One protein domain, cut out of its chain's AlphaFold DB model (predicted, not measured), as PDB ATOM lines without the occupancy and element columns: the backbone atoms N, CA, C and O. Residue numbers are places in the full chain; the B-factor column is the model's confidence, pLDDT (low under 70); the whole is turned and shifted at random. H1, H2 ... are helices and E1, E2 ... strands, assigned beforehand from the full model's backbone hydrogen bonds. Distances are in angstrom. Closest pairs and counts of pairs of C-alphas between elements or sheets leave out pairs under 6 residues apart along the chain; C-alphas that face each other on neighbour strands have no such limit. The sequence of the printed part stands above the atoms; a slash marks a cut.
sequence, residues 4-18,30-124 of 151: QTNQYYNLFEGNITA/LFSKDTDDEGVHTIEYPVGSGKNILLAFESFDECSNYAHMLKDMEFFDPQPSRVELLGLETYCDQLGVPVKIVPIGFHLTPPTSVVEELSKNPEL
ATOM      1  N   GLN A   4     -52.572 -19.939   8.357       47.78
ATOM      2  CA  GLN A   4     -51.256 -19.474   8.814       47.78
ATOM      3  C   GLN A   4     -51.318 -18.711  10.141       47.78
ATOM      4  O   GLN A   4     -50.471 -18.927  11.008       47.78
ATOM      5  N   THR A   5     -52.347 -17.883  10.368       51.59
ATOM      6  CA  THR A   5     -52.523 -17.186  11.658       51.59
ATOM      7  C   THR A   5     -52.684 -18.184  12.806       51.59
ATOM      8  O   THR A   5     -52.254 -17.918  13.923       51.59
ATOM      9  N   ASN A   6     -53.255 -19.358  12.528       62.53
ATOM     10  CA  ASN A   6     -53.497 -20.388  13.531       62.53
ATOM     11  C   ASN A   6     -52.206 -21.129  13.935       62.53
ATOM     12  O   ASN A   6     -52.027 -21.449  15.104       62.53
ATOM     13  N   GLN A   7     -51.272 -21.362  13.007       71.50
ATOM     14  CA  GLN A   7     -50.015 -22.064  13.309       71.50
ATOM     15  C   GLN A   7     -49.129 -21.251  14.264       71.50
ATOM     16  O   GLN A   7     -48.763 -21.743  15.328       71.50
ATOM     17  N   TYR A   8     -48.862 -19.981  13.952       73.75
ATOM     18  CA  TYR A   8     -48.081 -19.117  14.843       73.75
ATOM     19  C   TYR A   8     -48.809 -18.834  16.158       73.75
ATOM     20  O   TYR A   8     -48.180 -18.839  17.208       73.75
ATOM     21  N   TYR A   9     -50.137 -18.681  16.139       72.25
ATOM     22  CA  TYR A   9     -50.924 -18.562  17.369       72.25
ATOM     23  C   TYR A   9     -50.768 -19.788  18.278       72.25
ATOM     24  O   TYR A   9     -50.504 -19.637  19.466       72.25
ATOM     25  N   ASN A  10     -50.848 -21.010  17.739       75.00
ATOM     26  CA  ASN A  10     -50.647 -22.226  18.534       75.00
ATOM     27  C   ASN A  10     -49.213 -22.360  19.057       75.00
ATOM     28  O   ASN A  10     -49.010 -22.916  20.131       75.00
ATOM     29  N   LEU A  11     -48.228 -21.845  18.322       78.06
ATOM     30  CA  LEU A  11     -46.847 -21.814  18.786       78.06
ATOM     31  C   LEU A  11     -46.664 -20.790  19.915       78.06
ATOM     32  O   LEU A  11     -46.148 -21.137  20.972       78.06
ATOM     33  N   PHE A  12     -47.062 -19.533  19.705       74.38
ATOM     34  CA  PHE A  12     -46.795 -18.416  20.617       74.38
ATOM     35  C   PHE A  12     -47.752 -18.338  21.802       74.38
ATOM     36  O   PHE A  12     -47.292 -18.170  22.928       74.38
ATOM     37  N   GLU A  13     -49.054 -18.465  21.550       72.12
ATOM     38  CA  GLU A  13     -50.112 -18.372  22.565       72.12
ATOM     39  C   GLU A  13     -50.635 -19.746  23.006       72.12
ATOM     40  O   GLU A  13     -51.301 -19.863  24.035       72.12
ATOM     41  N   GLY A  14     -50.344 -20.806  22.249       60.50
ATOM     42  CA  GLY A  14     -50.650 -22.169  22.666       60.50
ATOM     43  C   GLY A  14     -49.643 -22.707  23.685       60.50
ATOM     44  O   GLY A  14     -48.497 -22.272  23.769       60.50
ATOM     45  N   ASN A  15     -50.058 -23.726  24.442       56.69
ATOM     46  CA  ASN A  15     -49.203 -24.454  25.394       56.69
ATOM     47  C   ASN A  15     -48.215 -25.409  24.692       56.69
ATOM     48  O   ASN A  15     -47.930 -26.496  25.194       56.69
ATOM     49  N   ILE A  16     -47.747 -25.055  23.495       64.38
ATOM     50  CA  ILE A  16     -46.741 -25.822  22.769       64.38
ATOM     51  C   ILE A  16     -45.384 -25.459  23.384       64.38
ATOM     52  O   ILE A  16     -44.772 -24.444  23.053       64.38
ATOM     53  N   THR A  17     -44.945 -26.275  24.337       60.78
ATOM     54  CA  THR A  17     -43.592 -26.239  24.894       60.78
ATOM     55  C   THR A  17     -42.777 -27.348  24.251       60.78
ATOM     56  O   THR A  17     -43.155 -28.517  24.348       60.78
ATOM     57  N   ALA A  18     -41.673 -26.986  23.602       65.50
ATOM     58  CA  ALA A  18     -40.688 -27.969  23.177       65.50
ATOM     59  C   ALA A  18     -40.118 -28.692  24.403       65.50
ATOM     60  O   ALA A  18     -39.910 -28.077  25.451       65.50
ATOM     61  N   LEU A  30     -29.957 -18.720   9.270       79.62
ATOM     62  CA  LEU A  30     -29.043 -17.613   9.030       79.62
ATOM     63  C   LEU A  30     -29.169 -17.137   7.582       79.62
ATOM     64  O   LEU A  30     -29.403 -17.934   6.674       79.62
ATOM     65  N   PHE A  31     -28.968 -15.844   7.366       73.06
ATOM     66  CA  PHE A  31     -28.875 -15.221   6.053       73.06
ATOM     67  C   PHE A  31     -27.478 -14.656   5.841       73.06
ATOM     68  O   PHE A  31     -26.877 -14.120   6.769       73.06
ATOM     69  N   SER A  32     -27.001 -14.732   4.598       66.94
ATOM     70  CA  SER A  32     -25.715 -14.156   4.183       66.94
ATOM     71  C   SER A  32     -24.536 -14.616   5.060       66.94
ATOM     72  O   SER A  32     -23.667 -13.814   5.412       66.94
ATOM     73  N   LYS A  33     -24.513 -15.912   5.406       61.47
ATOM     74  CA  LYS A  33     -23.406 -16.549   6.134       61.47
ATOM     75  C   LYS A  33     -22.066 -16.185   5.477       61.47
ATOM     76  O   LYS A  33     -21.991 -16.177   4.247       61.47
ATOM     77  N   ASP A  34     -21.048 -15.868   6.279       57.16
ATOM     78  CA  ASP A  34     -19.702 -15.458   5.828       57.16
ATOM     79  C   ASP A  34     -19.613 -14.044   5.204       57.16
ATOM     80  O   ASP A  34     -18.589 -13.673   4.627       57.16
ATOM     81  N   THR A  35     -20.638 -13.195   5.356       55.69
ATOM     82  CA  THR A  35     -20.610 -11.804   4.851       55.69
ATOM     83  C   THR A  35     -20.708 -10.756   5.965       55.69
ATOM     84  O   THR A  35     -20.947 -11.086   7.125       55.69
ATOM     85  N   ASP A  36     -20.448  -9.486   5.641       56.12
ATOM     86  CA  ASP A  36     -20.611  -8.341   6.563       56.12
ATOM     87  C   ASP A  36     -22.099  -8.036   6.853       56.12
ATOM     88  O   ASP A  36     -22.426  -7.423   7.858       56.12
ATOM     89  N   ASP A  37     -23.004  -8.532   5.998       56.84
ATOM     90  CA  ASP A  37     -24.466  -8.394   6.100       56.84
ATOM     91  C   ASP A  37     -25.114  -9.688   6.636       56.84
ATOM     92  O   ASP A  37     -26.219 -10.075   6.237       56.84
ATOM     93  N   GLU A  38     -24.380 -10.420   7.480       62.81
ATOM     94  CA  GLU A  38     -24.878 -11.630   8.131       62.81
ATOM     95  C   GLU A  38     -26.014 -11.271   9.096       62.81
ATOM     96  O   GLU A  38     -25.936 -10.311   9.862       62.81
ATOM     97  N   GLY A  39     -27.100 -12.039   9.046       66.06
ATOM     98  CA  GLY A  39     -28.273 -11.792   9.874       66.06
ATOM     99  C   GLY A  39     -29.011 -13.074  10.217       66.06
ATOM    100  O   GLY A  39     -28.892 -14.088   9.531       66.06
ATOM    101  N   VAL A  40     -29.810 -13.029  11.276       70.38
ATOM    102  CA  VAL A  40     -30.670 -14.145  11.692       70.38
ATOM    103  C   VAL A  40     -32.104 -13.931  11.211       70.38
ATOM    104  O   VAL A  40     -32.569 -12.796  11.086       70.38
ATOM    105  N   HIS A  41     -32.828 -15.022  10.969       73.31
ATOM    106  CA  HIS A  41     -34.250 -14.952  10.651       73.31
ATOM    107  C   HIS A  41     -35.109 -14.749  11.902       73.31
ATOM    108  O   HIS A  41     -35.349 -15.691  12.658       73.31
ATOM    109  N   THR A  42     -35.626 -13.536  12.087       75.25
ATOM    110  CA  THR A  42     -36.652 -13.235  13.093       75.25
ATOM    111  C   THR A  42     -38.014 -13.024  12.454       75.25
ATOM    112  O   THR A  42     -38.117 -12.532  11.330       75.25
ATOM    113  N   ILE A  43     -39.064 -13.349  13.203       73.31
ATOM    114  CA  ILE A  43     -40.441 -13.063  12.817       73.31
ATOM    115  C   ILE A  43     -41.071 -12.076  13.786       73.31
ATOM    116  O   ILE A  43     -40.838 -12.138  14.993       73.31
ATOM    117  N   GLU A  44     -41.896 -11.178  13.267       71.12
ATOM    118  CA  GLU A  44     -42.652 -10.262  14.105       71.12
ATOM    119  C   GLU A  44     -43.958 -10.919  14.568       71.12
ATOM    120  O   GLU A  44     -44.793 -11.320  13.750       71.12
ATOM    121  N   TYR A  45     -44.156 -11.027  15.885       68.06
ATOM    122  CA  TYR A  45     -45.404 -11.552  16.433       68.06
ATOM    123  C   TYR A  45     -45.857 -10.837  17.717       68.06
ATOM    124  O   TYR A  45     -45.089 -10.738  18.678       68.06
ATOM    125  N   PRO A  46     -47.141 -10.426  17.803       69.94
ATOM    126  CA  PRO A  46     -48.144 -10.416  16.731       69.94
ATOM    127  C   PRO A  46     -47.792  -9.399  15.630       69.94
ATOM    128  O   PRO A  46     -47.097  -8.421  15.895       69.94
ATOM    129  N   VAL A  47     -48.263  -9.629  14.400       64.69
ATOM    130  CA  VAL A  47     -47.978  -8.754  13.245       64.69
ATOM    131  C   VAL A  47     -48.421  -7.312  13.540       64.69
ATOM    132  O   VAL A  47     -49.550  -7.089  13.983       64.69
ATOM    133  N   GLY A  48     -47.540  -6.343  13.295       62.53
ATOM    134  CA  GLY A  48     -47.706  -4.918  13.580       62.53
ATOM    135  C   GLY A  48     -47.365  -4.504  15.016       62.53
ATOM    136  O   GLY A  48     -47.777  -3.423  15.443       62.53
ATOM    137  N   SER A  49     -46.680  -5.354  15.795       69.31
ATOM    138  CA  SER A  49     -46.348  -5.068  17.204       69.31
ATOM    139  C   SER A  49     -44.943  -4.517  17.449       69.31
ATOM    140  O   SER A  49     -44.683  -4.047  18.559       69.31
ATOM    141  N   GLY A  50     -44.038  -4.585  16.471       67.94
ATOM    142  CA  GLY A  50     -42.616  -4.259  16.625       67.94
ATOM    143  C   GLY A  50     -41.807  -5.312  17.388       67.94
ATOM    144  O   GLY A  50     -40.650  -5.063  17.722       67.94
ATOM    145  N   LYS A  51     -42.400  -6.463  17.741       73.75
ATOM    146  CA  LYS A  51     -41.745  -7.512  18.537       73.75
ATOM    147  C   LYS A  51     -41.181  -8.609  17.651       73.75
ATOM    148  O   LYS A  51     -41.904  -9.522  17.253       73.75
ATOM    149  N   ASN A  52     -39.880  -8.535  17.412       77.19
ATOM    150  CA  ASN A  52     -39.137  -9.568  16.707       77.19
ATOM    151  C   ASN A  52     -38.841 -10.748  17.633       77.19
ATOM    152  O   ASN A  52     -38.394 -10.561  18.761       77.19
ATOM    153  N   ILE A  53     -39.091 -11.957  17.148       79.44
ATOM    154  CA  ILE A  53     -38.880 -13.209  17.869       79.44
ATOM    155  C   ILE A  53     -38.037 -14.126  16.989       79.44
ATOM    156  O   ILE A  53     -38.336 -14.309  15.807       79.44
ATOM    157  N   LEU A  54     -36.985 -14.708  17.558       84.25
ATOM    158  CA  LEU A  54     -36.136 -15.668  16.860       84.25
ATOM    159  C   LEU A  54     -36.776 -17.060  16.891       84.25
ATOM    160  O   LEU A  54     -37.181 -17.527  17.955       84.25
ATOM    161  N   LEU A  55     -36.837 -17.740  15.745       84.69
ATOM    162  CA  LEU A  55     -37.314 -19.123  15.665       84.69
ATOM    163  C   LEU A  55     -36.145 -20.106  15.761       84.69
ATOM    164  O   LEU A  55     -35.227 -20.071  14.944       84.69
ATOM    165  N   ALA A  56     -36.218 -21.010  16.736       87.69
ATOM    166  CA  ALA A  56     -35.280 -22.107  16.931       87.69
ATOM    167  C   ALA A  56     -36.005 -23.441  16.746       87.69
ATOM    168  O   ALA A  56     -36.969 -23.735  17.442       87.69
ATOM    169  N   PHE A  57     -35.563 -24.262  15.807       88.81
ATOM    170  CA  PHE A  57     -36.181 -25.542  15.489       88.81
ATOM    171  C   PHE A  57     -35.481 -26.677  16.226       88.81
ATOM    172  O   PHE A  57     -34.266 -26.824  16.146       88.81
ATOM    173  N   GLU A  58     -36.245 -27.530  16.895       88.06
ATOM    174  CA  GLU A  58     -35.715 -28.750  17.514       88.06
ATOM    175  C   GLU A  58     -35.234 -29.753  16.448       88.06
ATOM    176  O   GLU A  58     -34.216 -30.421  16.610       88.06
ATOM    177  N   SER A  59     -35.932 -29.817  15.309       85.38
ATOM    178  CA  SER A  59     -35.573 -30.685  14.185       85.38
ATOM    179  C   SER A  59     -34.873 -29.914  13.069       85.38
ATOM    180  O   SER A  59     -35.417 -28.956  12.515       85.38
ATOM    181  N   PHE A  60     -33.691 -30.392  12.674       85.69
ATOM    182  CA  PHE A  60     -32.963 -29.860  11.520       85.69
ATOM    183  C   PHE A  60     -33.736 -30.032  10.205       85.69
ATOM    184  O   PHE A  60     -33.666 -29.162   9.344       85.69
ATOM    185  N   ASP A  61     -34.494 -31.121  10.055       87.50
ATOM    186  CA  ASP A  61     -35.270 -31.400   8.839       87.50
ATOM    187  C   ASP A  61     -36.366 -30.342   8.631       87.50
ATOM    188  O   ASP A  61     -36.485 -29.756   7.555       87.50
ATOM    189  N   GLU A  62     -37.087 -29.993   9.704       86.38
ATOM    190  CA  GLU A  62     -38.107 -28.936   9.682       86.38
ATOM    191  C   GLU A  62     -37.478 -27.559   9.426       86.38
ATOM    192  O   GLU A  62     -38.010 -26.773   8.643       86.38
ATOM    193  N   CYS A  63     -36.311 -27.287  10.023       87.00
ATOM    194  CA  CYS A  63     -35.546 -26.066   9.768       87.00
ATOM    195  C   CYS A  63     -35.120 -25.956   8.298       87.00
ATOM    196  O   CYS A  63     -35.265 -24.901   7.681       87.00
ATOM    197  N   SER A  64     -34.602 -27.046   7.723       87.19
ATOM    198  CA  SER A  64     -34.178 -27.099   6.324       87.19
ATOM    199  C   SER A  64     -35.366 -26.953   5.380       87.19
ATOM    200  O   SER A  64     -35.247 -26.298   4.344       87.19
ATOM    201  N   ASN A  65     -36.515 -27.532   5.730       87.94
ATOM    202  CA  ASN A  65     -37.733 -27.376   4.954       87.94
ATOM    203  C   ASN A  65     -38.233 -25.926   4.996       87.94
ATOM    204  O   ASN A  65     -38.530 -25.354   3.952       87.94
ATOM    205  N   TYR A  66     -38.242 -25.295   6.174       85.81
ATOM    206  CA  TYR A  66     -38.597 -23.882   6.314       85.81
ATOM    207  C   TYR A  66     -37.640 -22.971   5.528       85.81
ATOM    208  O   TYR A  66     -38.090 -22.070   4.823       85.81
ATOM    209  N   ALA A  67     -36.330 -23.240   5.573       83.69
ATOM    210  CA  ALA A  67     -35.335 -22.528   4.772       83.69
ATOM    211  C   ALA A  67     -35.600 -22.679   3.262       83.69
ATOM    212  O   ALA A  67     -35.588 -21.689   2.534       83.69
ATOM    213  N   HIS A  68     -35.922 -23.883   2.780       83.31
ATOM    214  CA  HIS A  68     -36.323 -24.072   1.382       83.31
ATOM    215  C   HIS A  68     -37.579 -23.278   1.013       83.31
ATOM    216  O   HIS A  68     -37.615 -22.688  -0.062       83.31
ATOM    217  N   MET A  69     -38.579 -23.213   1.896       82.50
ATOM    218  CA  MET A  69     -39.778 -22.403   1.658       82.50
ATOM    219  C   MET A  69     -39.444 -20.907   1.578       82.50
ATOM    220  O   MET A  69     -39.938 -20.226   0.688       82.50
ATOM    221  N   LEU A  70     -38.570 -20.402   2.456       77.25
ATOM    222  CA  LEU A  70     -38.087 -19.016   2.394       77.25
ATOM    223  C   LEU A  70     -37.340 -18.723   1.086       77.25
ATOM    224  O   LEU A  70     -37.533 -17.663   0.491       77.25
ATOM    225  N   LYS A  71     -36.514 -19.669   0.628       76.81
ATOM    226  CA  LYS A  71     -35.764 -19.563  -0.629       76.81
ATOM    227  C   LYS A  71     -36.687 -19.507  -1.847       76.81
ATOM    228  O   LYS A  71     -36.424 -18.743  -2.771       76.81
ATOM    229  N   ASP A  72     -37.762 -20.293  -1.842       80.75
ATOM    230  CA  ASP A  72     -38.776 -20.298  -2.909       80.75
ATOM    231  C   ASP A  72     -39.539 -18.965  -2.981       80.75
ATOM    232  O   ASP A  72     -39.952 -18.526  -4.050       80.75
ATOM    233  N   MET A  73     -39.647 -18.270  -1.846       68.50
ATOM    234  CA  MET A  73     -40.261 -16.946  -1.724       68.50
ATOM    235  C   MET A  73     -39.319 -15.777  -2.069       68.50
ATOM    236  O   MET A  73     -39.671 -14.625  -1.824       68.50
ATOM    237  N   GLU A  74     -38.147 -16.060  -2.647       64.56
ATOM    238  CA  GLU A  74     -37.159 -15.074  -3.115       64.56
ATOM    239  C   GLU A  74     -36.500 -14.233  -2.000       64.56
ATOM    240  O   GLU A  74     -35.951 -13.159  -2.249       64.56
ATOM    241  N   PHE A  75     -36.486 -14.735  -0.761       56.41
ATOM    242  CA  PHE A  75     -35.646 -14.179   0.302       56.41
ATOM    243  C   PHE A  75     -34.208 -14.717   0.168       56.41
ATOM    244  O   PHE A  75     -34.000 -15.834  -0.305       56.41
ATOM    245  N   PHE A  76     -33.216 -13.897   0.543       62.72
ATOM    246  CA  PHE A  76     -31.770 -14.196   0.544       62.72
ATOM    247  C   PHE A  76     -31.428 -15.640   0.942       62.72
ATOM    248  O   PHE A  76     -32.170 -16.226   1.713       62.72
ATOM    249  N   ASP A  77     -30.278 -16.171   0.500       69.31
ATOM    250  CA  ASP A  77     -29.868 -17.578   0.683       69.31
ATOM    251  C   ASP A  77     -29.947 -18.035   2.164       69.31
ATOM    252  O   ASP A  77     -29.037 -17.738   2.946       69.31
ATOM    253  N   PRO A  78     -31.046 -18.711   2.573       79.00
ATOM    254  CA  PRO A  78     -31.270 -19.082   3.960       79.00
ATOM    255  C   PRO A  78     -30.517 -20.378   4.241       79.00
ATOM    256  O   PRO A  78     -30.748 -21.403   3.596       79.00
ATOM    257  N   GLN A  79     -29.620 -20.337   5.218       81.50
ATOM    258  CA  GLN A  79     -28.773 -21.461   5.590       81.50
ATOM    259  C   GLN A  79     -29.180 -21.965   6.979       81.50
ATOM    260  O   GLN A  79     -29.055 -21.221   7.958       81.50
ATOM    261  N   PRO A  80     -29.686 -23.208   7.097       85.38
ATOM    262  CA  PRO A  80     -29.953 -23.800   8.400       85.38
ATOM    263  C   PRO A  80     -28.624 -24.056   9.121       85.38
ATOM    264  O   PRO A  80     -27.715 -24.677   8.568       85.38
ATOM    265  N   SER A  81     -28.511 -23.592  10.363       83.50
ATOM    266  CA  SER A  81     -27.315 -23.739  11.194       83.50
ATOM    267  C   SER A  81     -27.678 -24.291  12.565       83.50
ATOM    268  O   SER A  81     -28.692 -23.898  13.142       83.50
ATOM    269  N   ARG A  82     -26.862 -25.209  13.089       84.81
ATOM    270  CA  ARG A  82     -27.060 -25.783  14.424       84.81
ATOM    271  C   ARG A  82     -26.321 -24.953  15.466       84.81
ATOM    272  O   ARG A  82     -25.169 -24.594  15.257       84.81
ATOM    273  N   VAL A  83     -27.008 -24.660  16.563       84.06
ATOM    274  CA  VAL A  83     -26.511 -23.906  17.719       84.06
ATOM    275  C   VAL A  83     -26.954 -24.564  19.008       84.06
ATOM    276  O   VAL A  83     -28.009 -25.195  19.067       84.06
ATOM    277  N   GLU A  84     -26.190 -24.363  20.073       85.75
ATOM    278  CA  GLU A  84     -26.639 -24.709  21.418       85.75
ATOM    279  C   GLU A  84     -27.736 -23.747  21.881       85.75
ATOM    280  O   GLU A  84     -27.569 -22.524  21.841       85.75
ATOM    281  N   LEU A  85     -28.854 -24.301  22.358       84.81
ATOM    282  CA  LEU A  85     -29.993 -23.518  22.828       84.81
ATOM    283  C   LEU A  85     -29.603 -22.561  23.959       84.81
ATOM    284  O   LEU A  85     -29.968 -21.392  23.912       84.81
ATOM    285  N   LEU A  86     -28.831 -23.027  24.946       84.38
ATOM    286  CA  LEU A  86     -28.377 -22.193  26.061       84.38
ATOM    287  C   LEU A  86     -27.581 -20.969  25.587       84.38
ATOM    288  O   LEU A  86     -27.793 -19.863  26.092       84.38
ATOM    289  N   GLY A  87     -26.667 -21.168  24.634       82.00
ATOM    290  CA  GLY A  87     -25.866 -20.089  24.060       82.00
ATOM    291  C   GLY A  87     -26.743 -19.096  23.303       82.00
ATOM    292  O   GLY A  87     -26.634 -17.889  23.511       82.00
ATOM    293  N   LEU A  88     -27.679 -19.618  22.508       83.44
ATOM    294  CA  LEU A  88     -28.636 -18.817  21.758       83.44
ATOM    295  C   LEU A  88     -29.550 -17.987  22.671       83.44
ATOM    296  O   LEU A  88     -29.680 -16.786  22.467       83.44
ATOM    297  N   GLU A  89     -30.158 -18.599  23.693       83.00
ATOM    298  CA  GLU A  89     -31.017 -17.900  24.659       83.00
ATOM    299  C   GLU A  89     -30.245 -16.798  25.388       83.00
ATOM    300  O   GLU A  89     -30.749 -15.687  25.519       83.00
ATOM    301  N   THR A  90     -29.012 -17.079  25.816       82.62
ATOM    302  CA  THR A  90     -28.165 -16.106  26.527       82.62
ATOM    303  C   THR A  90     -27.805 -14.910  25.646       82.62
ATOM    304  O   THR A  90     -27.723 -13.783  26.133       82.62
ATOM    305  N   TYR A  91     -27.578 -15.144  24.355       77.00
ATOM    306  CA  TYR A  91     -27.280 -14.089  23.392       77.00
ATOM    307  C   TYR A  91     -28.519 -13.245  23.083       77.00
ATOM    308  O   TYR A  91     -28.509 -12.019  23.169       77.00
ATOM    309  N   CYS A  92     -29.630 -13.910  22.788       80.62
ATOM    310  CA  CYS A  92     -30.883 -13.250  22.469       80.62
ATOM    311  C   CYS A  92     -31.468 -12.472  23.666       80.62
ATOM    312  O   CYS A  92     -32.043 -11.405  23.459       80.62
ATOM    313  N   ASP A  93     -31.248 -12.926  24.906       81.06
ATOM    314  CA  ASP A  93     -31.601 -12.189  26.132       81.06
ATOM    315  C   ASP A  93     -30.847 -10.853  26.243       81.06
ATOM    316  O   ASP A  93     -31.457  -9.825  26.543       81.06
ATOM    317  N   GLN A  94     -29.553 -10.828  25.900       76.12
ATOM    318  CA  GLN A  94     -28.746  -9.596  25.895       76.12
ATOM    319  C   GLN A  94     -29.245  -8.575  24.870       76.12
ATOM    320  O   GLN A  94     -29.221  -7.372  25.129       76.12
ATOM    321  N   LEU A  95     -29.753  -9.058  23.736       70.44
ATOM    322  CA  LEU A  95     -30.299  -8.230  22.660       70.44
ATOM    323  C   LEU A  95     -31.787  -7.898  22.852       70.44
ATOM    324  O   LEU A  95     -32.368  -7.165  22.055       70.44
ATOM    325  N   GLY A  96     -32.426  -8.427  23.902       76.06
ATOM    326  CA  GLY A  96     -33.852  -8.231  24.167       76.06
ATOM    327  C   GLY A  96     -34.771  -8.892  23.133       76.06
ATOM    328  O   GLY A  96     -35.940  -8.514  23.017       76.06
ATOM    329  N   VAL A  97     -34.259  -9.870  22.385       79.12
ATOM    330  CA  VAL A  97     -35.012 -10.626  21.383       79.12
ATOM    331  C   VAL A  97     -35.444 -11.949  22.012       79.12
ATOM    332  O   VAL A  97     -34.602 -12.766  22.361       79.12
ATOM    333  N   PRO A  98     -36.742 -12.224  22.183       81.75
ATOM    334  CA  PRO A  98     -37.179 -13.526  22.668       81.75
ATOM    335  C   PRO A  98     -36.858 -14.639  21.656       81.75
ATOM    336  O   PRO A  98     -37.015 -14.465  20.446       81.75
ATOM    337  N   VAL A  99     -36.458 -15.809  22.159       83.94
ATOM    338  CA  VAL A  99     -36.285 -17.034  21.361       83.94
ATOM    339  C   VAL A  99     -37.507 -17.920  21.538       83.94
ATOM    340  O   VAL A  99     -37.991 -18.126  22.654       83.94
ATOM    341  N   LYS A 100     -38.016 -18.467  20.436       86.44
ATOM    342  CA  LYS A 100     -39.128 -19.409  20.441       86.44
ATOM    343  C   LYS A 100     -38.721 -20.731  19.821       86.44
ATOM    344  O   LYS A 100     -38.337 -20.792  18.656       86.44
ATOM    345  N   ILE A 101     -38.883 -21.790  20.608       87.50
ATOM    346  CA  ILE A 101     -38.560 -23.148  20.184       87.50
ATOM    347  C   ILE A 101     -39.758 -23.789  19.494       87.50
ATOM    348  O   ILE A 101     -40.877 -23.776  20.013       87.50
ATOM    349  N   VAL A 102     -39.497 -24.363  18.329       86.88
ATOM    350  CA  VAL A 102     -40.434 -25.105  17.497       86.88
ATOM    351  C   VAL A 102     -40.188 -26.596  17.736       86.88
ATOM    352  O   VAL A 102     -39.125 -27.093  17.351       86.88
ATOM    353  N   PRO A 103     -41.123 -27.317  18.380       84.88
ATOM    354  CA  PRO A 103     -40.939 -28.735  18.664       84.88
ATOM    355  C   PRO A 103     -40.973 -29.589  17.402       84.88
ATOM    356  O   PRO A 103     -41.547 -29.210  16.375       84.88
ATOM    357  N   ILE A 104     -40.419 -30.796  17.510       82.88
ATOM    358  CA  ILE A 104     -40.485 -31.784  16.436       82.88
ATOM    359  C   ILE A 104     -41.936 -32.106  16.038       82.88
ATOM    360  O   ILE A 104     -42.824 -32.273  16.876       82.88
ATOM    361  N   GLY A 105     -42.180 -32.201  14.729       79.94
ATOM    362  CA  GLY A 105     -43.508 -32.473  14.166       79.94
ATOM    363  C   GLY A 105     -44.417 -31.245  14.063       79.94
ATOM    364  O   GLY A 105     -45.572 -31.381  13.655       79.94
ATOM    365  N   PHE A 106     -43.920 -30.052  14.406       79.75
ATOM    366  CA  PHE A 106     -44.648 -28.805  14.221       79.75
ATOM    367  C   PHE A 106     -44.281 -28.141  12.890       79.75
ATOM    368  O   PHE A 106     -43.282 -27.434  12.775       79.75
ATOM    369  N   HIS A 107     -45.131 -28.354  11.887       75.75
ATOM    370  CA  HIS A 107     -44.902 -27.844  10.541       75.75
ATOM    371  C   HIS A 107     -45.248 -26.354  10.432       75.75
ATOM    372  O   HIS A 107     -46.420 -25.979  10.295       75.75
ATOM    373  N   LEU A 108     -44.228 -25.499  10.504       78.00
ATOM    374  CA  LEU A 108     -44.357 -24.062  10.270       78.00
ATOM    375  C   LEU A 108     -44.234 -23.730   8.791       78.00
ATOM    376  O   LEU A 108     -43.403 -24.286   8.080       78.00
ATOM    377  N   THR A 109     -45.023 -22.752   8.356       77.50
ATOM    378  CA  THR A 109     -44.934 -22.201   7.004       77.50
ATOM    379  C   THR A 109     -44.623 -20.706   7.076       77.50
ATOM    380  O   THR A 109     -45.249 -19.999   7.878       77.50
ATOM    381  N   PRO A 110     -43.655 -20.192   6.297       71.94
ATOM    382  CA  PRO A 110     -43.366 -18.764   6.273       71.94
ATOM    383  C   PRO A 110     -44.585 -17.969   5.768       71.94
ATOM    384  O   PRO A 110     -45.301 -18.437   4.875       71.94
ATOM    385  N   PRO A 111     -44.882 -16.794   6.355       64.06
ATOM    386  CA  PRO A 111     -46.043 -15.986   5.978       64.06
ATOM    387  C   PRO A 111     -45.946 -15.515   4.518       64.06
ATOM    388  O   PRO A 111     -44.965 -14.888   4.143       64.06
ATOM    389  N   THR A 112     -46.974 -15.789   3.702       56.19
ATOM    390  CA  THR A 112     -46.993 -15.501   2.246       56.19
ATOM    391  C   THR A 112     -47.188 -14.030   1.880       56.19
ATOM    392  O   THR A 112     -46.831 -13.621   0.776       56.19
ATOM    393  N   SER A 113     -47.755 -13.217   2.776       45.72
ATOM    394  CA  SER A 113     -47.787 -11.767   2.574       45.72
ATOM    395  C   SER A 113     -46.392 -11.226   2.815       45.72
ATOM    396  O   SER A 113     -45.940 -11.198   3.954       45.72
ATOM    397  N   VAL A 114     -45.743 -10.838   1.716       44.12
ATOM    398  CA  VAL A 114     -44.538 -10.010   1.651       44.12
ATOM    399  C   VAL A 114     -44.457  -9.114   2.878       44.12
ATOM    400  O   VAL A 114     -45.258  -8.192   3.029       44.12
ATOM    401  N   VAL A 115     -43.485  -9.375   3.739       40.78
ATOM    402  CA  VAL A 115     -43.027  -8.356   4.665       40.78
ATOM    403  C   VAL A 115     -41.569  -8.125   4.307       40.78
ATOM    404  O   VAL A 115     -40.687  -8.895   4.672       40.78
ATOM    405  N   GLU A 116     -41.327  -7.036   3.579       40.88
ATOM    406  CA  GLU A 116     -40.027  -6.350   3.521       40.88
ATOM    407  C   GLU A 116     -39.472  -6.053   4.941       40.88
ATOM    408  O   GLU A 116     -38.299  -5.727   5.091       40.88
ATOM    409  N   GLU A 117     -40.292  -6.227   5.988       41.12
ATOM    410  CA  GLU A 117     -39.965  -6.191   7.422       41.12
ATOM    411  C   GLU A 117     -39.866  -7.577   8.093       41.12
ATOM    412  O   GLU A 117     -39.934  -7.668   9.317       41.12
ATOM    413  N   LEU A 118     -39.631  -8.680   7.365       44.12
ATOM    414  CA  LEU A 118     -38.903  -9.819   7.959       44.12
ATOM    415  C   LEU A 118     -37.448  -9.372   8.130       44.12
ATOM    416  O   LEU A 118     -36.535  -9.819   7.434       44.12
ATOM    417  N   SER A 119     -37.279  -8.356   8.975       44.53
ATOM    418  CA  SER A 119     -36.064  -7.602   9.149       44.53
ATOM    419  C   SER A 119     -35.006  -8.593   9.578       44.53
ATOM    420  O   SER A 119     -35.062  -9.135  10.680       44.53
ATOM    421  N   LYS A 120     -34.018  -8.801   8.701       48.94
ATOM    422  CA  LYS A 120     -32.654  -9.062   9.151       48.94
ATOM    423  C   LYS A 120     -32.460  -8.137  10.343       48.94
ATOM    424  O   LYS A 120     -32.554  -6.928  10.155       48.94
ATOM    425  N   ASN A 121     -32.346  -8.664  11.554       48.03
ATOM    426  CA  ASN A 121     -32.050  -7.813  12.688       48.03
ATOM    427  C   ASN A 121     -30.533  -7.575  12.645       48.03
ATOM    428  O   ASN A 121     -29.793  -8.480  13.041       48.03
ATOM    429  N   PRO A 122     -30.039  -6.430  12.124       46.06
ATOM    430  CA  PRO A 122     -28.601  -6.190  12.029       46.06
ATOM    431  C   PRO A 122     -27.952  -6.136  13.417       46.06
ATOM    432  O   PRO A 122     -26.749  -6.342  13.536       46.06
ATOM    433  N   GLU A 123     -28.734  -5.915  14.483       45.00
ATOM    434  CA  GLU A 123     -28.232  -5.938  15.858       45.00
ATOM    435  C   GLU A 123     -27.804  -7.349  16.295       45.00
ATOM    436  O   GLU A 123     -26.863  -7.467  17.068       45.00
ATOM    437  N   LEU A 124     -28.388  -8.419  15.729       43.38
ATOM    438  CA  LEU A 124     -27.905  -9.797  15.936       43.38
ATOM    439  C   LEU A 124     -26.645 -10.124  15.119       43.38
ATOM    440  O   LEU A 124     -25.900 -11.012  15.523       43.38
TER     441      LEU A 124
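This is residues 4 to 18 and 30 to 124 of the 151 residues of the protein "Hypothetical protein" of Proboscia inermis (UniProt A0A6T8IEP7). A small staggered sheet of three strands, E1, E2 and E4, lies in the body with E2 near its middle, and the helix H3 lies lengthwise over one face. H2 and E3 run side by side next to this sheet, H1 sits by the edge strand E4, and a long unnamed tail, residues 103 to 124, runs along the outside. The printed part has 110 residues with three named helices and four named strands, in the order H1 E1 E2 H2 E3 H3 E4; the sheet is mixed, in the order E1 E2 E4. The class is mixed, helices and strands, with 52 of the 110 residues in named elements, under half. The whole is compact and rounded, with a radius of gyration of the C-alphas of 13.2 A and spans of 38 by 31 by 30 A.

H1 holds residues 4 to 12, beginning at C-alpha 4 at (-51.256, -19.474, 8.814), and is 12.7 A long. E1 holds residues 42 to 44. E2 holds residues 52 to 57 and is 16.3 A long. H2 holds residues 60 to 72 and is 18.3 A long, from C-alpha 60 at (-32.963, -29.860, 11.520). E3 holds residues 78 to 84 and is 18.9 A long. H3 holds residues 85 to 94 and is 14.3 A long. E4 holds residues 99 to 102 and ends at C-alpha 102 at (-40.434, -25.105, 17.497).

E1 and E2 are a hairpin, antiparallel at 129 degrees, with N 43 and O 53 within hydrogen-bond range at 2.9 A. E2 and E4 are parallel at 38 degrees, with N 100 and O 54 within hydrogen-bond range at 2.8 A. The pairing is staggered: E2 pairs with E1 over residues 52 to 54 and with E4 over residues 54 to 57. H3 and the sheet form two layers, a helix on one face of a sheet. H3 is over E2 and E4 at a height over the sheet of 10.0 A, and runs along the strands, at 2 degrees to E2 on the local plane. The closest C-alphas of H3 and E4 are those of Glu 89 and Val 99, 6.3 A apart. H2 only grazes the sheet, with residues 62 to 66. The closest C-alphas of H2 and E3 are those of Ala 67 and Pro 78, 5.4 A apart. E3 pairs with no named strand and is near E2, with 5 pairs of C-alphas within 10 A. H1 only grazes the sheet, with residues 8 to 12; its closest C-alpha to E4 is that of Leu 11, 7.3 A from that of Val 102. H2 and H3 have every O i to N i+4 pair within hydrogen-bond range, and H1 has 4 of 5.

The two C-alphas farthest apart are those of Asn 15 and Asp 36, at 37.8 A. Residues 19 to 29 are not printed, and C-alphas 18 and 30 are 21.0 A apart across the cut, in the link from H1 to E1. The link from E1 to E2 is short, and the other links that are printed whole are tight. The mean pLDDT of the printed part is 71.7; 41 residues are under 70, among them residues 32 to 39 and 111 to 124.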